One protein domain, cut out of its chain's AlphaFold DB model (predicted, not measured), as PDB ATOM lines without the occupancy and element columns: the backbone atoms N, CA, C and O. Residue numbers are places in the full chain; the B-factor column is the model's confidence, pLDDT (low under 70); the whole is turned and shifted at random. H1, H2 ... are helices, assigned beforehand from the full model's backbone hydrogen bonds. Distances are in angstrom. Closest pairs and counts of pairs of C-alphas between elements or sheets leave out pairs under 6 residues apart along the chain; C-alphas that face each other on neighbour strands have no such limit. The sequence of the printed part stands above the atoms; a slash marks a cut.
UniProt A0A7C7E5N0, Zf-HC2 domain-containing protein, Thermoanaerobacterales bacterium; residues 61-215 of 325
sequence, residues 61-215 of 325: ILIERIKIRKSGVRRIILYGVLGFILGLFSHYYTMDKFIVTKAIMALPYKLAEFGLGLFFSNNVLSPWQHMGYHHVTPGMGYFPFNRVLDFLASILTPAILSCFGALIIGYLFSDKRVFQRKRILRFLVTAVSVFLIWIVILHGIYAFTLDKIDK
ATOM      1  N   ILE A  61     100.921 174.677  81.018       55.59
ATOM      2  CA  ILE A  61      99.845 174.206  81.913       55.59
ATOM      3  C   ILE A  61     100.221 172.858  82.550       55.59
ATOM      4  O   ILE A  61      99.978 172.615  83.740       55.59
ATOM      5  N   LEU A  62     100.866 171.968  81.786       56.44
ATOM      6  CA  LEU A  62     101.387 170.693  82.297       56.44
ATOM      7  C   LEU A  62     102.512 170.917  83.315       56.44
ATOM      8  O   LEU A  62     102.520 170.293  84.385       56.44
ATOM      9  N   ILE A  63     103.438 171.834  83.028       63.50
ATOM     10  CA  ILE A  63     104.531 172.204  83.934       63.50
ATOM     11  C   ILE A  63     103.979 172.815  85.226       63.50
ATOM     12  O   ILE A  63     104.474 172.483  86.309       63.50
ATOM     13  N   GLU A  64     102.957 173.666  85.148       59.53
ATOM     14  CA  GLU A  64     102.329 174.284  86.316       59.53
ATOM     15  C   GLU A  64     101.630 173.247  87.209       59.53
ATOM     16  O   GLU A  64     101.924 173.171  88.409       59.53
ATOM     17  N   ARG A  65     100.835 172.333  86.633       58.75
ATOM     18  CA  ARG A  65     100.223 171.214  87.380       58.75
ATOM     19  C   ARG A  65     101.272 170.298  88.022       58.75
ATOM     20  O   ARG A  65     101.116 169.881  89.175       58.75
ATOM     21  N   ILE A  66     102.373 169.998  87.323       62.06
ATOM     22  CA  ILE A  66     103.492 169.211  87.875       62.06
ATOM     23  C   ILE A  66     104.188 169.967  89.015       62.06
ATOM     24  O   ILE A  66     104.526 169.352  90.034       62.06
ATOM     25  N   LYS A  67     104.393 171.284  88.884       64.62
ATOM     26  CA  LYS A  67     104.983 172.136  89.931       64.62
ATOM     27  C   LYS A  67     104.103 172.175  91.178       64.62
ATOM     28  O   LYS A  67     104.634 171.975  92.270       64.62
ATOM     29  N   ILE A  68     102.788 172.343  91.029       63.09
ATOM     30  CA  ILE A  68     101.818 172.338  92.136       63.09
ATOM     31  C   ILE A  68     101.791 170.966  92.822       63.09
ATOM     32  O   ILE A  68     101.861 170.866  94.049       63.09
ATOM     33  N   ARG A  69     101.792 169.872  92.052       61.88
ATOM     34  CA  ARG A  69     101.841 168.520  92.626       61.88
ATOM     35  C   ARG A  69     103.157 168.253  93.363       61.88
ATOM     36  O   ARG A  69     103.138 167.702  94.464       61.88
ATOM     37  N   LYS A  70     104.304 168.656  92.801       66.19
ATOM     38  CA  LYS A  70     105.618 168.537  93.465       66.19
ATOM     39  C   LYS A  70     105.710 169.407  94.719       66.19
ATOM     40  O   LYS A  70     106.295 168.962  95.706       66.19
ATOM     41  N   SER A  71     105.157 170.618  94.705       66.06
ATOM     42  CA  SER A  71     105.172 171.514  95.865       66.06
ATOM     43  C   SER A  71     104.276 170.986  96.992       66.06
ATOM     44  O   SER A  71     104.708 170.968  98.146       66.06
ATOM     45  N   GLY A  72     103.097 170.447  96.659       65.25
ATOM     46  CA  GLY A  72     102.199 169.785  97.607       65.25
ATOM     47  C   GLY A  72     102.832 168.555  98.263       65.25
ATOM     48  O   GLY A  72     102.842 168.442  99.487       65.25
ATOM     49  N   VAL A  73     103.453 167.671  97.472       70.12
ATOM     50  CA  VAL A  73     104.164 166.491  98.000       70.12
ATOM     51  C   VAL A  73     105.342 166.895  98.891       70.12
ATOM     52  O   VAL A  73     105.498 166.340  99.977       70.12
ATOM     53  N   ARG A  74     106.145 167.890  98.489       75.12
ATOM     54  CA  ARG A  74     107.249 168.406  99.320       75.12
ATOM     55  C   ARG A  74     106.761 168.937 100.664       75.12
ATOM     56  O   ARG A  74     107.404 168.679 101.674       75.12
ATOM     57  N   ARG A  75     105.629 169.644 100.688       73.56
ATOM     58  CA  ARG A  75     105.043 170.175 101.924       73.56
ATOM     59  C   ARG A  75     104.600 169.055 102.867       73.56
ATOM     60  O   ARG A  75     104.892 169.118 104.054       73.56
ATOM     61  N   ILE A  76     103.954 168.016 102.338       75.56
ATOM     62  CA  ILE A  76     103.545 166.841 103.122       75.56
ATOM     63  C   ILE A  76     104.772 166.141 103.716       75.56
ATOM     64  O   ILE A  76     104.794 165.866 104.911       75.56
ATOM     65  N   ILE A  77     105.820 165.918 102.915       79.31
ATOM     66  CA  ILE A  77     107.076 165.329 103.403       79.31
ATOM     67  C   ILE A  77     107.695 166.204 104.497       79.31
ATOM     68  O   ILE A  77     108.094 165.680 105.533       79.31
ATOM     69  N   LEU A  78     107.734 167.525 104.304       84.75
ATOM     70  CA  LEU A  78     108.263 168.461 105.295       84.75
ATOM     71  C   LEU A  78     107.493 168.375 106.619       84.75
ATOM     72  O   LEU A  78     108.121 168.288 107.670       84.75
ATOM     73  N   TYR A  79     106.158 168.341 106.581       86.56
ATOM     74  CA  TYR A  79     105.355 168.150 107.791       86.56
ATOM     75  C   TYR A  79     105.612 166.797 108.448       86.56
ATOM     76  O   TYR A  79     105.758 166.750 109.663       86.56
ATOM     77  N   GLY A  80     105.734 165.718 107.671       86.62
ATOM     78  CA  GLY A  80     106.084 164.401 108.208       86.62
ATOM     79  C   GLY A  80     107.437 164.400 108.920       86.62
ATOM     80  O   GLY A  80     107.534 163.920 110.047       86.62
ATOM     81  N   VAL A  81     108.464 165.004 108.316       89.69
ATOM     82  CA  VAL A  81     109.803 165.131 108.919       89.69
ATOM     83  C   VAL A  81     109.759 165.987 110.186       89.69
ATOM     84  O   VAL A  81     110.307 165.583 111.208       89.69
ATOM     85  N   LEU A  82     109.077 167.135 110.155       90.94
ATOM     86  CA  LEU A  82     108.919 167.992 111.332       90.94
ATOM     87  C   LEU A  82     108.156 167.283 112.455       90.94
ATOM     88  O   LEU A  82     108.565 167.362 113.610       90.94
ATOM     89  N   GLY A  83     107.093 166.549 112.121       92.44
ATOM     90  CA  GLY A  83     106.348 165.720 113.067       92.44
ATOM     91  C   GLY A  83     107.230 164.641 113.683       92.44
ATOM     92  O   GLY A  83     107.263 164.504 114.903       92.44
ATOM     93  N   PHE A  84     108.009 163.931 112.865       93.62
ATOM     94  CA  PHE A  84     108.944 162.915 113.341       93.62
ATOM     95  C   PHE A  84     109.970 163.498 114.319       93.62
ATOM     96  O   PHE A  84     110.117 162.981 115.423       93.62
ATOM     97  N   ILE A  85     110.615 164.614 113.958       92.81
ATOM     98  CA  ILE A  85     111.569 165.319 114.828       92.81
ATOM     99  C   ILE A  85     110.890 165.731 116.138       92.81
ATOM    100  O   ILE A  85     111.419 165.464 117.212       92.81
ATOM    101  N   LEU A  86     109.695 166.319 116.068       92.50
ATOM    102  CA  LEU A  86     108.935 166.719 117.251       92.50
ATOM    103  C   LEU A  86     108.620 165.526 118.164       92.50
ATOM    104  O   LEU A  86     108.711 165.638 119.383       92.50
ATOM    105  N   GLY A  87     108.289 164.371 117.586       92.25
ATOM    106  CA  GLY A  87     108.049 163.159 118.357       92.25
ATOM    107  C   GLY A  87     109.323 162.557 118.963       92.25
ATOM    108  O   GLY A  87     109.256 162.083 120.092       92.25
ATOM    109  N   LEU A  88     110.495 162.659 118.321       92.38
ATOM    110  CA  LEU A  88     111.768 162.235 118.934       92.38
ATOM    111  C   LEU A  88     112.065 162.995 120.234       92.38
ATOM    112  O   LEU A  88     112.530 162.408 121.207       92.38
ATOM    113  N   PHE A  89     111.767 164.296 120.263       89.62
ATOM    114  CA  PHE A  89     111.976 165.135 121.447       89.62
ATOM    115  C   PHE A  89     110.812 165.097 122.445       89.62
ATOM    116  O   PHE A  89     110.937 165.634 123.545       89.62
ATOM    117  N   SER A  90     109.703 164.433 122.105       89.44
ATOM    118  CA  SER A  90     108.498 164.388 122.943       89.44
ATOM    119  C   SER A  90     108.752 163.818 124.338       89.44
ATOM    120  O   SER A  90     108.148 164.288 125.294       89.44
ATOM    121  N   HIS A  91     109.693 162.881 124.490       85.00
ATOM    122  CA  HIS A  91     110.067 162.301 125.785       85.00
ATOM    123  C   HIS A  91     110.561 163.351 126.799       85.00
ATOM    124  O   HIS A  91     110.372 163.190 128.003       85.00
ATOM    125  N   TYR A  92     111.110 164.474 126.330       86.56
ATOM    126  CA  TYR A  92     111.616 165.551 127.185       86.56
ATOM    127  C   TYR A  92     110.551 166.574 127.607       86.56
ATOM    128  O   TYR A  92     110.886 167.564 128.259       86.56
ATOM    129  N   TYR A  93     109.266 166.357 127.295       85.81
ATOM    130  CA  TYR A  93     108.199 167.320 127.607       85.81
ATOM    131  C   TYR A  93     108.104 167.671 129.105       85.81
ATOM    132  O   TYR A  93     107.667 168.761 129.471       85.81
ATOM    133  N   THR A  94     108.507 166.764 129.997       85.19
ATOM    134  CA  THR A  94     108.489 166.991 131.449       85.19
ATOM    135  C   THR A  94     109.503 168.041 131.896       85.19
ATOM    136  O   THR A  94     109.221 168.758 132.857       85.19
ATOM    137  N   MET A  95     110.618 168.170 131.170       85.94
ATOM    138  CA  MET A  95     111.712 169.104 131.453       85.94
ATOM    139  C   MET A  95     111.400 170.533 131.003       85.94
ATOM    140  O   MET A  95     112.039 171.483 131.458       85.94
ATOM    141  N   ASP A  96     110.409 170.706 130.127       84.62
ATOM    142  CA  ASP A  96     110.007 172.022 129.660       84.62
ATOM    143  C   ASP A  96     109.179 172.768 130.721       84.62
ATOM    144  O   ASP A  96     108.276 172.216 131.366       84.62
ATOM    145  N   LYS A  97     109.502 174.052 130.893       88.88
ATOM    146  CA  LYS A  97     108.836 174.972 131.821       88.88
ATOM    147  C   LYS A  97     107.683 175.721 131.156       88.88
ATOM    148  O   LYS A  97     106.787 176.185 131.861       88.88
ATOM    149  N   PHE A  98     107.686 175.856 129.829       91.00
ATOM    150  CA  PHE A  98     106.652 176.599 129.117       91.00
ATOM    151  C   PHE A  98     105.466 175.692 128.762       91.00
ATOM    152  O   PHE A  98     105.608 174.660 128.117       91.00
ATOM    153  N   ILE A  99     104.264 176.077 129.204       89.38
ATOM    154  CA  ILE A  99     103.075 175.206 129.184       89.38
ATOM    155  C   ILE A  99     102.674 174.801 127.758       89.38
ATOM    156  O   ILE A  99     102.283 173.657 127.531       89.38
ATOM    157  N   VAL A 100     102.773 175.717 126.791       87.88
ATOM    158  CA  VAL A 100     102.302 175.468 125.420       87.88
ATOM    159  C   VAL A 100     103.200 174.461 124.703       87.88
ATOM    160  O   VAL A 100     102.711 173.474 124.158       87.88
ATOM    161  N   THR A 101     104.515 174.669 124.732       86.62
ATOM    162  CA  THR A 101     105.486 173.748 124.123       86.62
ATOM    163  C   THR A 101     105.482 172.404 124.839       86.62
ATOM    164  O   THR A 101     105.479 171.365 124.179       86.62
ATOM    165  N   LYS A 102     105.327 172.406 126.168       89.69
ATOM    166  CA  LYS A 102     105.100 171.196 126.958       89.69
ATOM    167  C   LYS A 102     103.885 170.406 126.487       89.69
ATOM    168  O   LYS A 102     103.997 169.200 126.311       89.69
ATOM    169  N   ALA A 103     102.741 171.051 126.258       89.31
ATOM    170  CA  ALA A 103     101.532 170.369 125.797       89.31
ATOM    171  C   ALA A 103     101.700 169.774 124.388       89.31
ATOM    172  O   ALA A 103     101.318 168.627 124.152       89.31
ATOM    173  N   ILE A 104     102.317 170.528 123.471       88.19
ATOM    174  CA  ILE A 104     102.588 170.071 122.102       88.19
ATOM    175  C   ILE A 104     103.522 168.854 122.111       88.19
ATOM    176  O   ILE A 104     103.263 167.880 121.406       88.19
ATOM    177  N   MET A 105     104.578 168.879 122.926       88.06
ATOM    178  CA  MET A 105     105.509 167.756 123.065       88.06
ATOM    179  C   MET A 105     104.908 166.578 123.841       88.06
ATOM    180  O   MET A 105     105.212 165.434 123.532       88.06
ATOM    181  N   ALA A 106     104.029 166.822 124.816       91.81
ATOM    182  CA  ALA A 106     103.397 165.765 125.604       91.81
ATOM    183  C   ALA A 106     102.453 164.892 124.770       91.81
ATOM    184  O   ALA A 106     102.319 163.699 125.041       91.81
ATOM    185  N   LEU A 107     101.782 165.476 123.773       92.12
ATOM    186  CA  LEU A 107     100.725 164.798 123.026       92.12
ATOM    187  C   LEU A 107     101.228 163.542 122.287       92.12
ATOM    188  O   LEU A 107     100.657 162.475 122.522       92.12
ATOM    189  N   PRO A 108     102.312 163.585 121.487       92.75
ATOM    190  CA  PRO A 108     102.881 162.375 120.897       92.75
ATOM    191  C   PRO A 108     103.313 161.336 121.928       92.75
ATOM    192  O   PRO A 108     103.083 160.145 121.726       92.75
ATOM    193  N   TYR A 109     103.916 161.782 123.034       92.81
ATOM    194  CA  TYR A 109     104.414 160.887 124.073       92.81
ATOM    195  C   TYR A 109     103.274 160.130 124.760       92.81
ATOM    196  O   TYR A 109     103.325 158.912 124.896       92.81
ATOM    197  N   LYS A 110     102.195 160.830 125.126       92.88
ATOM    198  CA  LYS A 110     101.023 160.223 125.768       92.88
ATOM    199  C   LYS A 110     100.197 159.360 124.823       92.88
ATOM    200  O   LYS A 110      99.672 158.337 125.252       92.88
ATOM    201  N   LEU A 111     100.117 159.719 123.543       93.06
ATOM    202  CA  LEU A 111      99.514 158.841 122.539       93.06
ATOM    203  C   LEU A 111     100.323 157.554 122.354       93.06
ATOM    204  O   LEU A 111      99.734 156.490 122.182       93.06
ATOM    205  N   ALA A 112     101.653 157.636 122.414       94.00
ATOM    206  CA  ALA A 112     102.515 156.463 122.353       94.00
ATOM    207  C   ALA A 112     102.382 155.585 123.597       94.00
ATOM    208  O   ALA A 112     102.260 154.376 123.451       94.00
ATOM    209  N   GLU A 113     102.329 156.178 124.791       92.25
ATOM    210  CA  GLU A 113     102.069 155.457 126.041       92.25
ATOM    211  C   GLU A 113     100.723 154.727 125.975       92.25
ATOM    212  O   GLU A 113     100.658 153.522 126.182       92.25
ATOM    213  N   PHE A 114      99.657 155.415 125.556       93.12
ATOM    214  CA  PHE A 114      98.357 154.782 125.340       93.12
ATOM    215  C   PHE A 114      98.428 153.648 124.305       93.12
ATOM    216  O   PHE A 114      97.947 152.545 124.556       93.12
ATOM    217  N   GLY A 115      99.050 153.903 123.151       91.94
ATOM    218  CA  GLY A 115      99.156 152.939 122.059       91.94
ATOM    219  C   GLY A 115      99.951 151.689 122.432       91.94
ATOM    220  O   GLY A 115      99.517 150.588 122.111       91.94
ATOM    221  N   LEU A 116     101.082 151.840 123.126       93.62
ATOM    222  CA  LEU A 116     101.879 150.720 123.638       93.62
ATOM    223  C   LEU A 116     101.169 150.010 124.792       93.62
ATOM    224  O   LEU A 116     101.194 148.782 124.850       93.62
ATOM    225  N   GLY A 117     100.481 150.757 125.657       92.00
ATOM    226  CA  GLY A 117      99.711 150.221 126.774       92.00
ATOM    227  C   GLY A 117      98.655 149.205 126.348       92.00
ATOM    228  O   GLY A 117      98.468 148.215 127.045       92.00
ATOM    229  N   LEU A 118      98.042 149.367 125.171       92.62
ATOM    230  CA  LEU A 118      97.086 148.391 124.628       92.62
ATOM    231  C   LEU A 118      97.688 146.997 124.385       92.62
ATOM    232  O   LEU A 118      96.952 146.013 124.391       92.62
ATOM    233  N   PHE A 119      99.001 146.904 124.156       93.12
ATOM    234  CA  PHE A 119      99.679 145.649 123.810       93.12
ATOM    235  C   PHE A 119     100.626 145.151 124.905       93.12
ATOM    236  O   PHE A 119     100.822 143.944 125.034       93.12
ATOM    237  N   PHE A 120     101.219 146.058 125.685       93.44
ATOM    238  CA  PHE A 120     102.329 145.754 126.589       93.44
ATOM    239  C   PHE A 120     102.055 146.098 128.060       93.44
ATOM    240  O   PHE A 120     102.955 145.949 128.882       93.44
ATOM    241  N   SER A 121     100.835 146.502 128.443       88.50
ATOM    242  CA  SER A 121     100.505 146.799 129.853       88.50
ATOM    243  C   SER A 121     100.815 145.646 130.811       88.50
ATOM    244  O   SER A 121     101.182 145.880 131.955       88.50
ATOM    245  N   ASN A 122     100.701 144.403 130.337       86.88
ATOM    246  CA  ASN A 122     100.957 143.204 131.139       86.88
ATOM    247  C   ASN A 122     102.444 142.980 131.447       86.88
ATOM    248  O   ASN A 122     102.765 142.156 132.298       86.88
ATOM    249  N   ASN A 123     103.343 143.679 130.751       87.00
ATOM    250  CA  ASN A 123     104.780 143.594 130.996       87.00
ATOM    251  C   ASN A 123     105.237 144.537 132.111       87.00
ATOM    252  O   ASN A 123     106.365 144.404 132.576       87.00
ATOM    253  N   VAL A 124     104.407 145.506 132.506       83.81
ATOM    254  CA  VAL A 124     104.773 146.497 133.518       83.81
ATOM    255  C   VAL A 124     104.977 145.788 134.854       83.81
ATOM    256  O   VAL A 124     104.130 145.009 135.297       83.81
ATOM    257  N   LEU A 125     106.118 146.051 135.487       78.25
ATOM    258  CA  LEU A 125     106.447 145.466 136.780       78.25
ATOM    259  C   LEU A 125     105.499 145.981 137.864       78.25
ATOM    260  O   LEU A 125     105.101 147.145 137.886       78.25
ATOM    261  N   SER A 126     105.159 145.101 138.803       72.69
ATOM    262  CA  SER A 126     104.467 145.521 140.020       72.69
ATOM    263  C   SER A 126     105.381 146.405 140.889       72.69
ATOM    264  O   SER A 126     106.606 146.278 140.818       72.69
ATOM    265  N   PRO A 127     104.825 147.270 141.760       67.12
ATOM    266  CA  PRO A 127     105.615 148.108 142.671       67.12
ATOM    267  C   PRO A 127     106.646 147.329 143.504       67.12
ATOM    268  O   PRO A 127     107.742 147.819 143.752       67.12
ATOM    269  N   TRP A 128     106.327 146.089 143.874       59.94
ATOM    270  CA  TRP A 128     107.204 145.197 144.637       59.94
ATOM    271  C   TRP A 128     108.398 144.706 143.812       59.94
ATOM    272  O   TRP A 128     109.518 144.638 144.305       59.94
ATOM    273  N   GLN A 129     108.198 144.467 142.514       66.69
ATOM    274  CA  GLN A 129     109.278 144.118 141.587       66.69
ATOM    275  C   GLN A 129     110.186 145.313 141.260       66.69
ATOM    276  O   GLN A 129     111.282 145.115 140.741       66.69
ATOM    277  N   HIS A 130     109.772 146.544 141.579       62.50
ATOM    278  CA  HIS A 130     110.609 147.737 141.450       62.50
ATOM    279  C   HIS A 130     111.575 147.950 142.632       62.50
ATOM    280  O   HIS A 130     112.528 148.712 142.472       62.50
ATOM    281  N   MET A 131     111.397 147.274 143.779       52.78
ATOM    282  CA  MET A 131     112.176 147.526 145.010       52.78
ATOM    283  C   MET A 131     113.685 147.205 144.930       52.78
ATOM    284  O   MET A 131     114.422 147.572 145.839       52.78
ATOM    285  N   GLY A 132     114.173 146.567 143.860       51.53
ATOM    286  CA  GLY A 132     115.608 146.317 143.624       51.53
ATOM    287  C   GLY A 132     116.251 147.212 142.554       51.53
ATOM    288  O   GLY A 132     117.455 147.149 142.321       51.53
ATOM    289  N   TYR A 133     115.472 148.058 141.874       54.56
ATOM    290  CA  TYR A 133     115.993 148.952 140.841       54.56
ATOM    291  C   TYR A 133     116.501 150.253 141.482       54.56
ATOM    292  O   TYR A 133     115.795 151.257 141.540       54.56
ATOM    293  N   HIS A 134     117.775 150.273 141.888       45.47
ATOM    294  CA  HIS A 134     118.482 151.512 142.277       45.47
ATOM    295  C   HIS A 134     118.597 152.538 141.128       45.47
ATOM    296  O   HIS A 134     119.044 153.668 141.323       45.47
ATOM    297  N   HIS A 135     118.178 152.172 139.914       45.53
ATOM    298  CA  HIS A 135     118.237 153.007 138.723       45.53
ATOM    299  C   HIS A 135     116.858 153.109 138.078       45.53
ATOM    300  O   HIS A 135     116.348 152.130 137.551       45.53
ATOM    301  N   VAL A 136     116.262 154.300 138.094       50.41
ATOM    302  CA  VAL A 136     115.016 154.625 137.381       50.41
ATOM    303  C   VAL A 136     115.096 154.096 135.944       50.41
ATOM    304  O   VAL A 136     116.014 154.464 135.212       50.41
ATOM    305  N   THR A 137     114.167 153.227 135.531       54.41
ATOM    306  CA  THR A 137     114.094 152.745 134.144       54.41
ATOM    307  C   THR A 137     113.815 153.931 133.220       54.41
ATOM    308  O   THR A 137     112.756 154.552 133.349       54.41
ATOM    309  N   PRO A 138     114.740 154.295 132.314       57.97
ATOM    310  CA  PRO A 138     114.501 155.384 131.382       57.97
ATOM    311  C   PRO A 138     113.490 154.925 130.326       57.97
ATOM    312  O   PRO A 138     113.807 154.064 129.511       57.97
ATOM    313  N   GLY A 139     112.289 155.506 130.332       73.62
ATOM    314  CA  GLY A 139     111.264 155.223 129.327       73.62
ATOM    315  C   GLY A 139     109.852 155.106 129.896       73.62
ATOM    316  O   GLY A 139     109.536 155.682 130.938       73.62
ATOM    317  N   MET A 140     108.986 154.403 129.166       84.88
ATOM    318  CA  MET A 140     107.586 154.157 129.531       84.88
ATOM    319  C   MET A 140     107.406 152.927 130.434       84.88
ATOM    320  O   MET A 140     106.340 152.775 131.025       84.88
ATOM    321  N   GLY A 141     108.423 152.065 130.565       86.62
ATOM    322  CA  GLY A 141     108.402 150.910 131.468       86.62
ATOM    323  C   GLY A 141     107.673 149.674 130.927       86.62
ATOM    324  O   GLY A 141     107.342 148.776 131.699       86.62
ATOM    325  N   TYR A 142     107.429 149.598 129.616       90.00
ATOM    326  CA  TYR A 142     106.772 148.449 128.974       90.00
ATOM    327  C   TYR A 142     107.727 147.285 128.692       90.00
ATOM    328  O   TYR A 142     107.280 146.157 128.467       90.00
ATOM    329  N   PHE A 143     109.037 147.539 128.700       91.56
ATOM    330  CA  PHE A 143     110.069 146.532 128.457       91.56
ATOM    331  C   PHE A 143     111.083 146.502 129.613       91.56
ATOM    332  O   PHE A 143     112.265 146.787 129.413       91.56
ATOM    333  N   PRO A 144     110.661 146.140 130.839       87.69
ATOM    334  CA  PRO A 144     111.470 146.311 132.052       87.69
ATOM    335  C   PRO A 144     112.804 145.555 132.040       87.69
ATOM    336  O   PRO A 144     113.776 146.008 132.633       87.69
ATOM    337  N   PHE A 145     112.863 144.426 131.332       89.25
ATOM    338  CA  PHE A 145     114.061 143.585 131.231       89.25
ATOM    339  C   PHE A 145     114.917 143.891 129.999       89.25
ATOM    340  O   PHE A 145     115.882 143.181 129.749       89.25
ATOM    341  N   ASN A 146     114.573 144.912 129.205       90.31
ATOM    342  CA  ASN A 146     115.393 145.383 128.090       90.31
ATOM    343  C   ASN A 146     115.357 146.915 128.029       90.31
ATOM    344  O   ASN A 146     114.533 147.515 127.337       90.31
ATOM    345  N   ARG A 147     116.279 147.555 128.754       85.75
ATOM    346  CA  ARG A 147     116.322 149.020 128.897       85.75
ATOM    347  C   ARG A 147     116.532 149.735 127.565       85.75
ATOM    348  O   ARG A 147     115.960 150.794 127.337       85.75
ATOM    349  N   VAL A 148     117.345 149.154 126.682       88.81
ATOM    350  CA  VAL A 148     117.613 149.727 125.357       88.81
ATOM    351  C   VAL A 148     116.340 149.708 124.517       88.81
ATOM    352  O   VAL A 148     116.011 150.710 123.882       88.81
ATOM    353  N   LEU A 149     115.599 148.600 124.546       92.25
ATOM    354  CA  LEU A 149     114.322 148.486 123.851       92.25
ATOM    355  C   LEU A 149     113.277 149.444 124.428       92.25
ATOM    356  O   LEU A 149     112.591 150.101 123.649       92.25
ATOM    357  N   ASP A 150     113.182 149.567 125.757       90.56
ATOM    358  CA  ASP A 150     112.244 150.496 126.403       90.56
ATOM    359  C   ASP A 150     112.529 151.950 126.022       90.56
ATOM    360  O   ASP A 150     111.624 152.693 125.630       90.56
ATOM    361  N   PHE A 151     113.804 152.334 126.029       89.50
ATOM    362  CA  PHE A 151     114.246 153.653 125.598       89.50
ATOM    363  C   PHE A 151     113.942 153.907 124.114       89.50
ATOM    364  O   PHE A 151     113.356 154.934 123.762       89.50
ATOM    365  N   LEU A 152     114.274 152.957 123.232       92.06
ATOM    366  CA  LEU A 152     113.980 153.059 121.800       92.06
ATOM    367  C   LEU A 152     112.476 153.148 121.534       92.06
ATOM    368  O   LEU A 152     112.051 153.985 120.738       92.06
ATOM    369  N   ALA A 153     111.660 152.343 122.215       93.50
ATOM    370  CA  ALA A 153     110.206 152.405 122.116       93.50
ATOM    371  C   ALA A 153     109.669 153.766 122.586       93.50
ATOM    372  O   ALA A 153     108.780 154.324 121.938       93.50
ATOM    373  N   SER A 154     110.257 154.327 123.643       91.75
ATOM    374  CA  SER A 154     109.877 155.623 124.217       91.75
ATOM    375  C   SER A 154     110.243 156.824 123.341       91.75
ATOM    376  O   SER A 154     109.660 157.890 123.509       91.75
ATOM    377  N   ILE A 155     111.174 156.663 122.394       92.44
ATOM    378  CA  ILE A 155     111.586 157.713 121.446       92.44
ATOM    379  C   ILE A 155     110.930 157.524 120.077       92.44
ATOM    380  O   ILE A 155     110.368 158.462 119.507       92.44
ATOM    381  N   LEU A 156     110.982 156.308 119.531       94.25
ATOM    382  CA  LEU A 156     110.529 156.028 118.171       94.25
ATOM    383  C   LEU A 156     109.009 155.969 118.066       94.25
ATOM    384  O   LEU A 156     108.456 156.455 117.081       94.25
ATOM    385  N   THR A 157     108.312 155.424 119.066       94.94
ATOM    386  CA  THR A 157     106.846 155.312 119.000       94.94
ATOM    387  C   THR A 157     106.170 156.687 118.952       94.94
ATOM    388  O   THR A 157     105.352 156.906 118.051       94.94
ATOM    389  N   PRO A 158     106.538 157.664 119.808       95.06
ATOM    390  CA  PRO A 158     106.035 159.027 119.658       95.06
ATOM    391  C   PRO A 158     106.431 159.683 118.330       95.06
ATOM    392  O   PRO A 158     105.624 160.410 117.753       95.06
ATOM    393  N   ALA A 159     107.638 159.427 117.814       94.94
ATOM    394  CA  ALA A 159     108.092 159.942 116.518       94.94
ATOM    395  C   ALA A 159     107.236 159.433 115.352       94.94
ATOM    396  O   ALA A 159     106.818 160.221 114.499       94.94
ATOM    397  N   ILE A 160     106.905 158.140 115.346       93.88
ATOM    398  CA  ILE A 160     106.008 157.523 114.362       93.88
ATOM    399  C   ILE A 160     104.610 158.154 114.445       93.88
ATOM    400  O   ILE A 160     104.074 158.602 113.429       93.88
ATOM    401  N   LEU A 161     104.036 158.256 115.649       93.31
ATOM    402  CA  LEU A 161     102.695 158.820 115.840       93.31
ATOM    403  C   LEU A 161     102.627 160.311 115.494       93.31
ATOM    404  O   LEU A 161     101.681 160.748 114.836       93.31
ATOM    405  N   SER A 162     103.639 161.087 115.879       93.69
ATOM    406  CA  SER A 162     103.729 162.512 115.552       93.69
ATOM    407  C   SER A 162     103.913 162.732 114.050       93.69
ATOM    408  O   SER A 162     103.281 163.618 113.477       93.69
ATOM    409  N   CYS A 163     104.701 161.887 113.375       92.50
ATOM    410  CA  CYS A 163     104.817 161.893 111.917       92.50
ATOM    411  C   CYS A 163     103.449 161.675 111.254       92.50
ATOM    412  O   CYS A 163     103.052 162.460 110.394       92.50
ATOM    413  N   PHE A 164     102.678 160.674 111.694       90.56
ATOM    414  CA  PHE A 164     101.331 160.443 111.167       90.56
ATOM    415  C   PHE A 164     100.383 161.609 111.444       90.56
ATOM    416  O   PHE A 164      99.684 162.041 110.529       90.56
ATOM    417  N   GLY A 165     100.395 162.158 112.660       88.25
ATOM    418  CA  GLY A 165      99.597 163.333 113.014       88.25
ATOM    419  C   GLY A 165      99.928 164.544 112.138       88.25
ATOM    420  O   GLY A 165      99.030 165.160 111.566       88.25
ATOM    421  N   ALA A 166     101.214 164.842 111.954       88.06
ATOM    422  CA  ALA A 166     101.667 165.955 111.125       88.06
ATOM    423  C   ALA A 166     101.355 165.745 109.637       88.06
ATOM    424  O   ALA A 166     100.987 166.696 108.947       88.06
ATOM    425  N   LEU A 167     101.439 164.508 109.141       84.44
ATOM    426  CA  LEU A 167     101.008 164.168 107.787       84.44
ATOM    427  C   LEU A 167      99.499 164.380 107.624       84.44
ATOM    428  O   LEU A 167      99.099 165.008 106.648       84.44
ATOM    429  N   ILE A 168      98.668 163.942 108.575       81.81
ATOM    430  CA  ILE A 168      97.211 164.168 108.543       81.81
ATOM    431  C   ILE A 168      96.902 165.665 108.501       81.81
ATOM    432  O   ILE A 168      96.126 166.099 107.653       81.81
ATOM    433  N   ILE A 169      97.550 166.458 109.357       81.38
ATOM    434  CA  ILE A 169      97.442 167.922 109.349       81.38
ATOM    435  C   ILE A 169      97.849 168.461 107.970       81.38
ATOM    436  O   ILE A 169      97.078 169.167 107.326       81.38
ATOM    437  N   GLY A 170      99.014 168.062 107.459       74.75
ATOM    438  CA  GLY A 170      99.503 168.476 106.146       74.75
ATOM    439  C   GLY A 170      98.558 168.129 104.992       74.75
ATOM    440  O   GLY A 170      98.464 168.907 104.045       74.75
ATOM    441  N   TYR A 171      97.845 167.003 105.077       72.81
ATOM    442  CA  TYR A 171      96.811 166.594 104.123       72.81
ATOM    443  C   TYR A 171      95.525 167.420 104.263       72.81
ATOM    444  O   TYR A 171      94.970 167.824 103.245       72.81
ATOM    445  N   LEU A 172      95.060 167.689 105.489       71.62
ATOM    446  CA  LEU A 172      93.847 168.476 105.752       71.62
ATOM    447  C   LEU A 172      93.995 169.944 105.335       71.62
ATOM    448  O   LEU A 172      93.035 170.542 104.860       71.62
ATOM    449  N   PHE A 173      95.195 170.509 105.481       69.44
ATOM    450  CA  PHE A 173      95.522 171.873 105.051       69.44
ATOM    451  C   PHE A 173      96.032 171.952 103.596       69.44
ATOM    452  O   PHE A 173      96.488 173.011 103.158       69.44
ATOM    453  N   SER A 174      96.002 170.845 102.843       65.69
ATOM    454  CA  SER A 174      96.370 170.813 101.420       65.69
ATOM    455  C   SER A 174      95.165 171.063 100.514       65.69
ATOM    456  O   SER A 174      94.027 170.822 100.908       65.69
ATOM    457  N   ASP A 175      95.411 171.513  99.281       59.44
ATOM    458  CA  ASP A 175      94.353 171.814  98.309       59.44
ATOM    459  C   ASP A 175      93.485 170.568  98.025       59.44
ATOM    460  O   ASP A 175      93.978 169.521  97.574       59.44
ATOM    461  N   LYS A 176      92.176 170.689  98.290       61.09
ATOM    462  CA  LYS A 176      91.174 169.620  98.146       61.09
ATOM    463  C   LYS A 176      91.052 169.123  96.702       61.09
ATOM    464  O   LYS A 176      90.641 167.980  96.489       61.09
ATOM    465  N   ARG A 177      91.468 169.932  95.720       54.22
ATOM    466  CA  ARG A 177      91.498 169.579  94.289       54.22
ATOM    467  C   ARG A 177      92.545 168.508  93.970       54.22
ATOM    468  O   ARG A 177      92.375 167.732  93.033       54.22
ATOM    469  N   VAL A 178      93.598 168.399  94.785       52.75
ATOM    470  CA  VAL A 178      94.695 167.427  94.601       52.75
ATOM    471  C   VAL A 178      94.560 166.221  95.546       52.75
ATOM    472  O   VAL A 178      95.001 165.108  95.214       52.75
ATOM    473  N   PHE A 179      93.923 166.403  96.708       57.03
ATOM    474  CA  PHE A 179      93.888 165.416  97.789       57.03
ATOM    475  C   PHE A 179      92.463 165.024  98.210       57.03
ATOM    476  O   PHE A 179      91.824 165.644  99.048       57.03
ATOM    477  N   GLN A 180      91.986 163.914  97.637       59.00
ATOM    478  CA  GLN A 180      90.662 163.340  97.900       59.00
ATOM    479  C   GLN A 180      90.534 162.705  99.296       59.00
ATOM    480  O   GLN A 180      91.440 161.992  99.746       59.00
ATOM    481  N   ARG A 181      89.340 162.795  99.906       59.53
ATOM    482  CA  ARG A 181      88.977 162.119 101.176       59.53
ATOM    483  C   ARG A 181      89.255 160.603 101.153       59.53
ATOM    484  O   ARG A 181      89.730 160.042 102.136       59.53
ATOM    485  N   LYS A 182      89.078 159.927 100.006       63.16
ATOM    486  CA  LYS A 182      89.415 158.492  99.843       63.16
ATOM    487  C   LYS A 182      90.909 158.179  99.980       63.16
ATOM    488  O   LYS A 182      91.259 157.052 100.332       63.16
ATOM    489  N   ARG A 183      91.801 159.134  99.696       68.44
ATOM    490  CA  ARG A 183      93.248 158.959  99.910       68.44
ATOM    491  C   ARG A 183      93.618 159.075 101.391       68.44
ATOM    492  O   ARG A 183      94.530 158.372 101.809       68.44
ATOM    493  N   ILE A 184      92.867 159.852 102.180       72.00
ATOM    494  CA  ILE A 184      93.043 159.949 103.641       72.00
ATOM    495  C   ILE A 184      92.743 158.603 104.309       72.00
ATOM    496  O   ILE A 184      93.528 158.153 105.136       72.00
ATOM    497  N   LEU A 185      91.672 157.907 103.906       75.12
ATOM    498  CA  LEU A 185      91.368 156.581 104.457       75.12
ATOM    499  C   LEU A 185      92.499 155.576 104.178       75.12
ATOM    500  O   LEU A 185      92.928 154.864 105.080       75.12
ATOM    501  N   ARG A 186      93.032 155.550 102.946       79.06
ATOM    502  CA  ARG A 186      94.192 154.702 102.616       79.06
ATOM    503  C   ARG A 186      95.411 155.076 103.447       79.06
ATOM    504  O   ARG A 186      96.098 154.185 103.921       79.06
ATOM    505  N   PHE A 187      95.656 156.371 103.645       80.88
ATOM    506  CA  PHE A 187      96.744 156.847 104.492       80.88
ATOM    507  C   PHE A 187      96.594 156.362 105.938       80.88
ATOM    508  O   PHE A 187      97.554 155.838 106.492       80.88
ATOM    509  N   LEU A 188      95.398 156.474 106.527       84.38
ATOM    510  CA  LEU A 188      95.121 155.978 107.877       84.38
ATOM    511  C   LEU A 188      95.352 154.469 107.981       84.38
ATOM    512  O   LEU A 188      96.011 154.022 108.914       84.38
ATOM    513  N   VAL A 189      94.886 153.687 107.001       87.75
ATOM    514  CA  VAL A 189      95.141 152.238 106.961       87.75
ATOM    515  C   VAL A 189      96.641 151.946 106.875       87.75
ATOM    516  O   VAL A 189      97.134 151.081 107.599       87.75
ATOM    517  N   THR A 190      97.389 152.680 106.048       88.00
ATOM    518  CA  THR A 190      98.850 152.538 105.965       88.00
ATOM    519  C   THR A 190      99.526 152.906 107.286       88.00
ATOM    520  O   THR A 190     100.387 152.162 107.744       88.00
ATOM    521  N   ALA A 191      99.127 154.006 107.929       89.06
ATOM    522  CA  ALA A 191      99.671 154.444 109.213       89.06
ATOM    523  C   ALA A 191      99.431 153.401 110.314       89.06
ATOM    524  O   ALA A 191     100.366 153.015 111.015       89.06
ATOM    525  N   VAL A 192      98.205 152.875 110.406       91.62
ATOM    526  CA  VAL A 192      97.862 151.779 111.325       91.62
ATOM    527  C   VAL A 192      98.684 150.530 111.011       91.62
ATOM    528  O   VAL A 192      99.222 149.919 111.924       91.62
ATOM    529  N   SER A 193      98.848 150.174 109.735       93.62
ATOM    530  CA  SER A 193      99.646 149.005 109.336       93.62
ATOM    531  C   SER A 193     101.113 149.148 109.747       93.62
ATOM    532  O   SER A 193     101.683 148.219 110.310       93.62
ATOM    533  N   VAL A 194     101.718 150.318 109.525       94.06
ATOM    534  CA  VAL A 194     103.100 150.607 109.945       94.06
ATOM    535  C   VAL A 194     103.227 150.569 111.467       94.06
ATOM    536  O   VAL A 194     104.183 149.991 111.979       94.06
ATOM    537  N   PHE A 195     102.257 151.129 112.194       93.56
ATOM    538  CA  PHE A 195     102.231 151.054 113.653       93.56
ATOM    539  C   PHE A 195     102.138 149.603 114.143       93.56
ATOM    540  O   PHE A 195     102.914 149.204 115.001       93.56
ATOM    541  N   LEU A 196     101.269 148.777 113.557       95.31
ATOM    542  CA  LEU A 196     101.161 147.360 113.917       95.31
ATOM    543  C   LEU A 196     102.443 146.577 113.606       95.31
ATOM    544  O   LEU A 196     102.866 145.765 114.423       95.31
ATOM    545  N   ILE A 197     103.100 146.846 112.474       96.81
ATOM    546  CA  ILE A 197     104.411 146.255 112.158       96.81
ATOM    547  C   ILE A 197     105.435 146.636 113.232       96.81
ATOM    548  O   ILE A 197     106.181 145.778 113.698       96.81
ATOM    549  N   TRP A 198     105.444 147.898 113.667       96.56
ATOM    550  CA  TRP A 198     106.308 148.352 114.755       96.56
ATOM    551  C   TRP A 198     106.032 147.607 116.070       96.56
ATOM    552  O   TRP A 198     106.971 147.130 116.705       96.56
ATOM    553  N   ILE A 199     104.762 147.405 116.434       95.69
ATOM    554  CA  ILE A 199     104.374 146.602 117.608       95.69
ATOM    555  C   ILE A 199     104.874 145.154 117.491       95.69
ATOM    556  O   ILE A 199     105.416 144.618 118.456       95.69
ATOM    557  N   VAL A 200     104.746 144.528 116.317       96.56
ATOM    558  CA  VAL A 200     105.242 143.161 116.076       96.56
ATOM    559  C   VAL A 200     106.762 143.084 116.237       96.56
ATOM    560  O   VAL A 200     107.258 142.140 116.850       96.56
ATOM    561  N   ILE A 201     107.503 144.081 115.745       96.38
ATOM    562  CA  ILE A 201     108.962 144.160 115.917       96.38
ATOM    563  C   ILE A 201     109.323 144.258 117.403       96.38
ATOM    564  O   ILE A 201     110.155 143.484 117.877       96.38
ATOM    565  N   LEU A 202     108.677 145.162 118.147       96.06
ATOM    566  CA  LEU A 202     108.901 145.315 119.586       96.06
ATOM    567  C   LEU A 202     108.616 144.013 120.344       96.06
ATOM    568  O   LEU A 202     109.433 143.578 121.156       96.06
ATOM    569  N   HIS A 203     107.492 143.360 120.038       95.75
ATOM    570  CA  HIS A 203     107.132 142.079 120.637       95.75
ATOM    571  C   HIS A 203     108.168 140.994 120.326       95.75
ATOM    572  O   HIS A 203     108.591 140.285 121.235       95.75
ATOM    573  N   GLY A 204     108.625 140.891 119.074       95.69
ATOM    574  CA  GLY A 204     109.628 139.909 118.661       95.69
ATOM    575  C   GLY A 204     110.972 140.091 119.366       95.69
ATOM    576  O   GLY A 204     111.521 139.126 119.893       95.69
ATOM    577  N   ILE A 205     111.481 141.327 119.436       95.00
ATOM    578  CA  ILE A 205     112.748 141.624 120.126       95.00
ATOM    579  C   ILE A 205     112.620 141.338 121.626       95.00
ATOM    580  O   ILE A 205     113.523 140.752 122.229       95.00
ATOM    581  N   TYR A 206     111.498 141.723 122.239       94.94
ATOM    582  CA  TYR A 206     111.296 141.504 123.666       94.94
ATOM    583  C   TYR A 206     111.127 140.022 124.007       94.94
ATOM    584  O   TYR A 206     111.781 139.540 124.927       94.94
ATOM    585  N   ALA A 207     110.334 139.275 123.234       94.00
ATOM    586  CA  ALA A 207     110.173 137.833 123.402       94.00
ATOM    587  C   ALA A 207     111.507 137.092 123.244       94.00
ATOM    588  O   ALA A 207     111.827 136.229 124.056       94.00
ATOM    589  N   PHE A 208     112.326 137.483 122.263       94.12
ATOM    590  CA  PHE A 208     113.682 136.958 122.105       94.12
ATOM    591  C   PHE A 208     114.580 137.279 123.308       94.12
ATOM    592  O   PHE A 208     115.366 136.439 123.739       94.12
ATOM    593  N   THR A 209     114.447 138.478 123.883       93.06
ATOM    594  CA  THR A 209     115.183 138.843 125.100       93.06
ATOM    595  C   THR A 209     114.747 137.982 126.286       93.06
ATOM    596  O   THR A 209     115.596 137.479 127.012       93.06
ATOM    597  N   LEU A 210     113.441 137.775 126.472       92.25
ATOM    598  CA  LEU A 210     112.906 136.927 127.539       92.25
ATOM    599  C   LEU A 210     113.347 135.467 127.395       92.25
ATOM    600  O   LEU A 210     113.711 134.859 128.392       92.25
ATOM    601  N   ASP A 211     113.346 134.924 126.176       92.88
ATOM    602  CA  ASP A 211     113.795 133.553 125.898       92.88
ATOM    603  C   ASP A 211     115.282 133.363 126.228       92.88
ATOM    604  O   ASP A 211     115.650 132.390 126.883       92.88
ATOM    605  N   LYS A 212     116.132 134.337 125.868       92.69
ATOM    606  CA  LYS A 212     117.544 134.340 126.274       92.69
ATOM    607  C   LYS A 212     117.721 134.358 127.787       92.69
ATOM    608  O   LYS A 212     118.559 133.626 128.304       92.69
ATOM    609  N   ILE A 213     116.946 135.190 128.485       91.81
ATOM    610  CA  ILE A 213     117.000 135.274 129.948       91.81
ATOM    611  C   ILE A 213     116.554 133.947 130.572       91.81
ATOM    612  O   ILE A 213     117.212 133.458 131.483       91.81
ATOM    613  N   ASP A 214     115.482 133.335 130.060       90.56
ATOM    614  CA  ASP A 214     114.949 132.064 130.567       90.56
ATOM    615  C   ASP A 214     115.931 130.895 130.397       90.56
ATOM    616  O   ASP A 214     115.958 129.974 131.207       90.56
ATOM    617  N   LYS A 215     116.754 130.936 129.346       90.31
ATOM    618  CA  LYS A 215     117.776 129.919 129.054       90.31
ATOM    619  C   LYS A 215     119.164 130.269 129.590       90.31
ATOM    620  O   LYS A 215     120.104 129.518 129.350       90.31
TER     621      LYS A 215
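Overview. This is residues 61 to 215 of the 325 residues of the protein "Zf-HC2 domain-containing protein" of Thermoanaerobacterales bacterium (UniProt A0A7C7E5N0). H4 is the middle of a flat, loose domain: H1 and H2 cross it, and H5 folds back beside it as a hairpin. The 155 printed residues, all helix in class with H1 to H5 in order, have a radius of gyration of the C-alphas of 19.1 A and span 69 by 39 by 20 A.

Arrangement. Start at H1, residues 61 to 95, whose residues 86 to 94 alone touch H2, residues 99 to 123, closest at C-alphas 90 and 105, 4.5 A. H3, residues 127 to 130, touches no helix. The hub H4, residues 147 to 172, touches H1 at C-alphas 159 and 87, 3.7 A, and H2 at C-alphas 158 and 108, 4.8 A. H5, residues 181 to 214, forms a hairpin with H4 at a shallow tilt of 2 degrees, closest at C-alphas 191 and 164, 6.5 A. Every O i to N i+4 pair is within hydrogen-bond range in H5, but 26 of 31 in H1, 16 of 21 in H2 and 21 of 22 in H4.

Along the chain. Find C-alpha 61 at (99.845, 174.206, 81.913); H1 runs 51.2 A. H5 runs 49.4 A to C-alpha 214 at (114.949, 132.064, 130.567).

Size, cuts and confidence. The printed part has no cut; H3 to H4 is a long link. Confidence is under 70 at residues 61 to 72, 127 to 138 and 173 to 183.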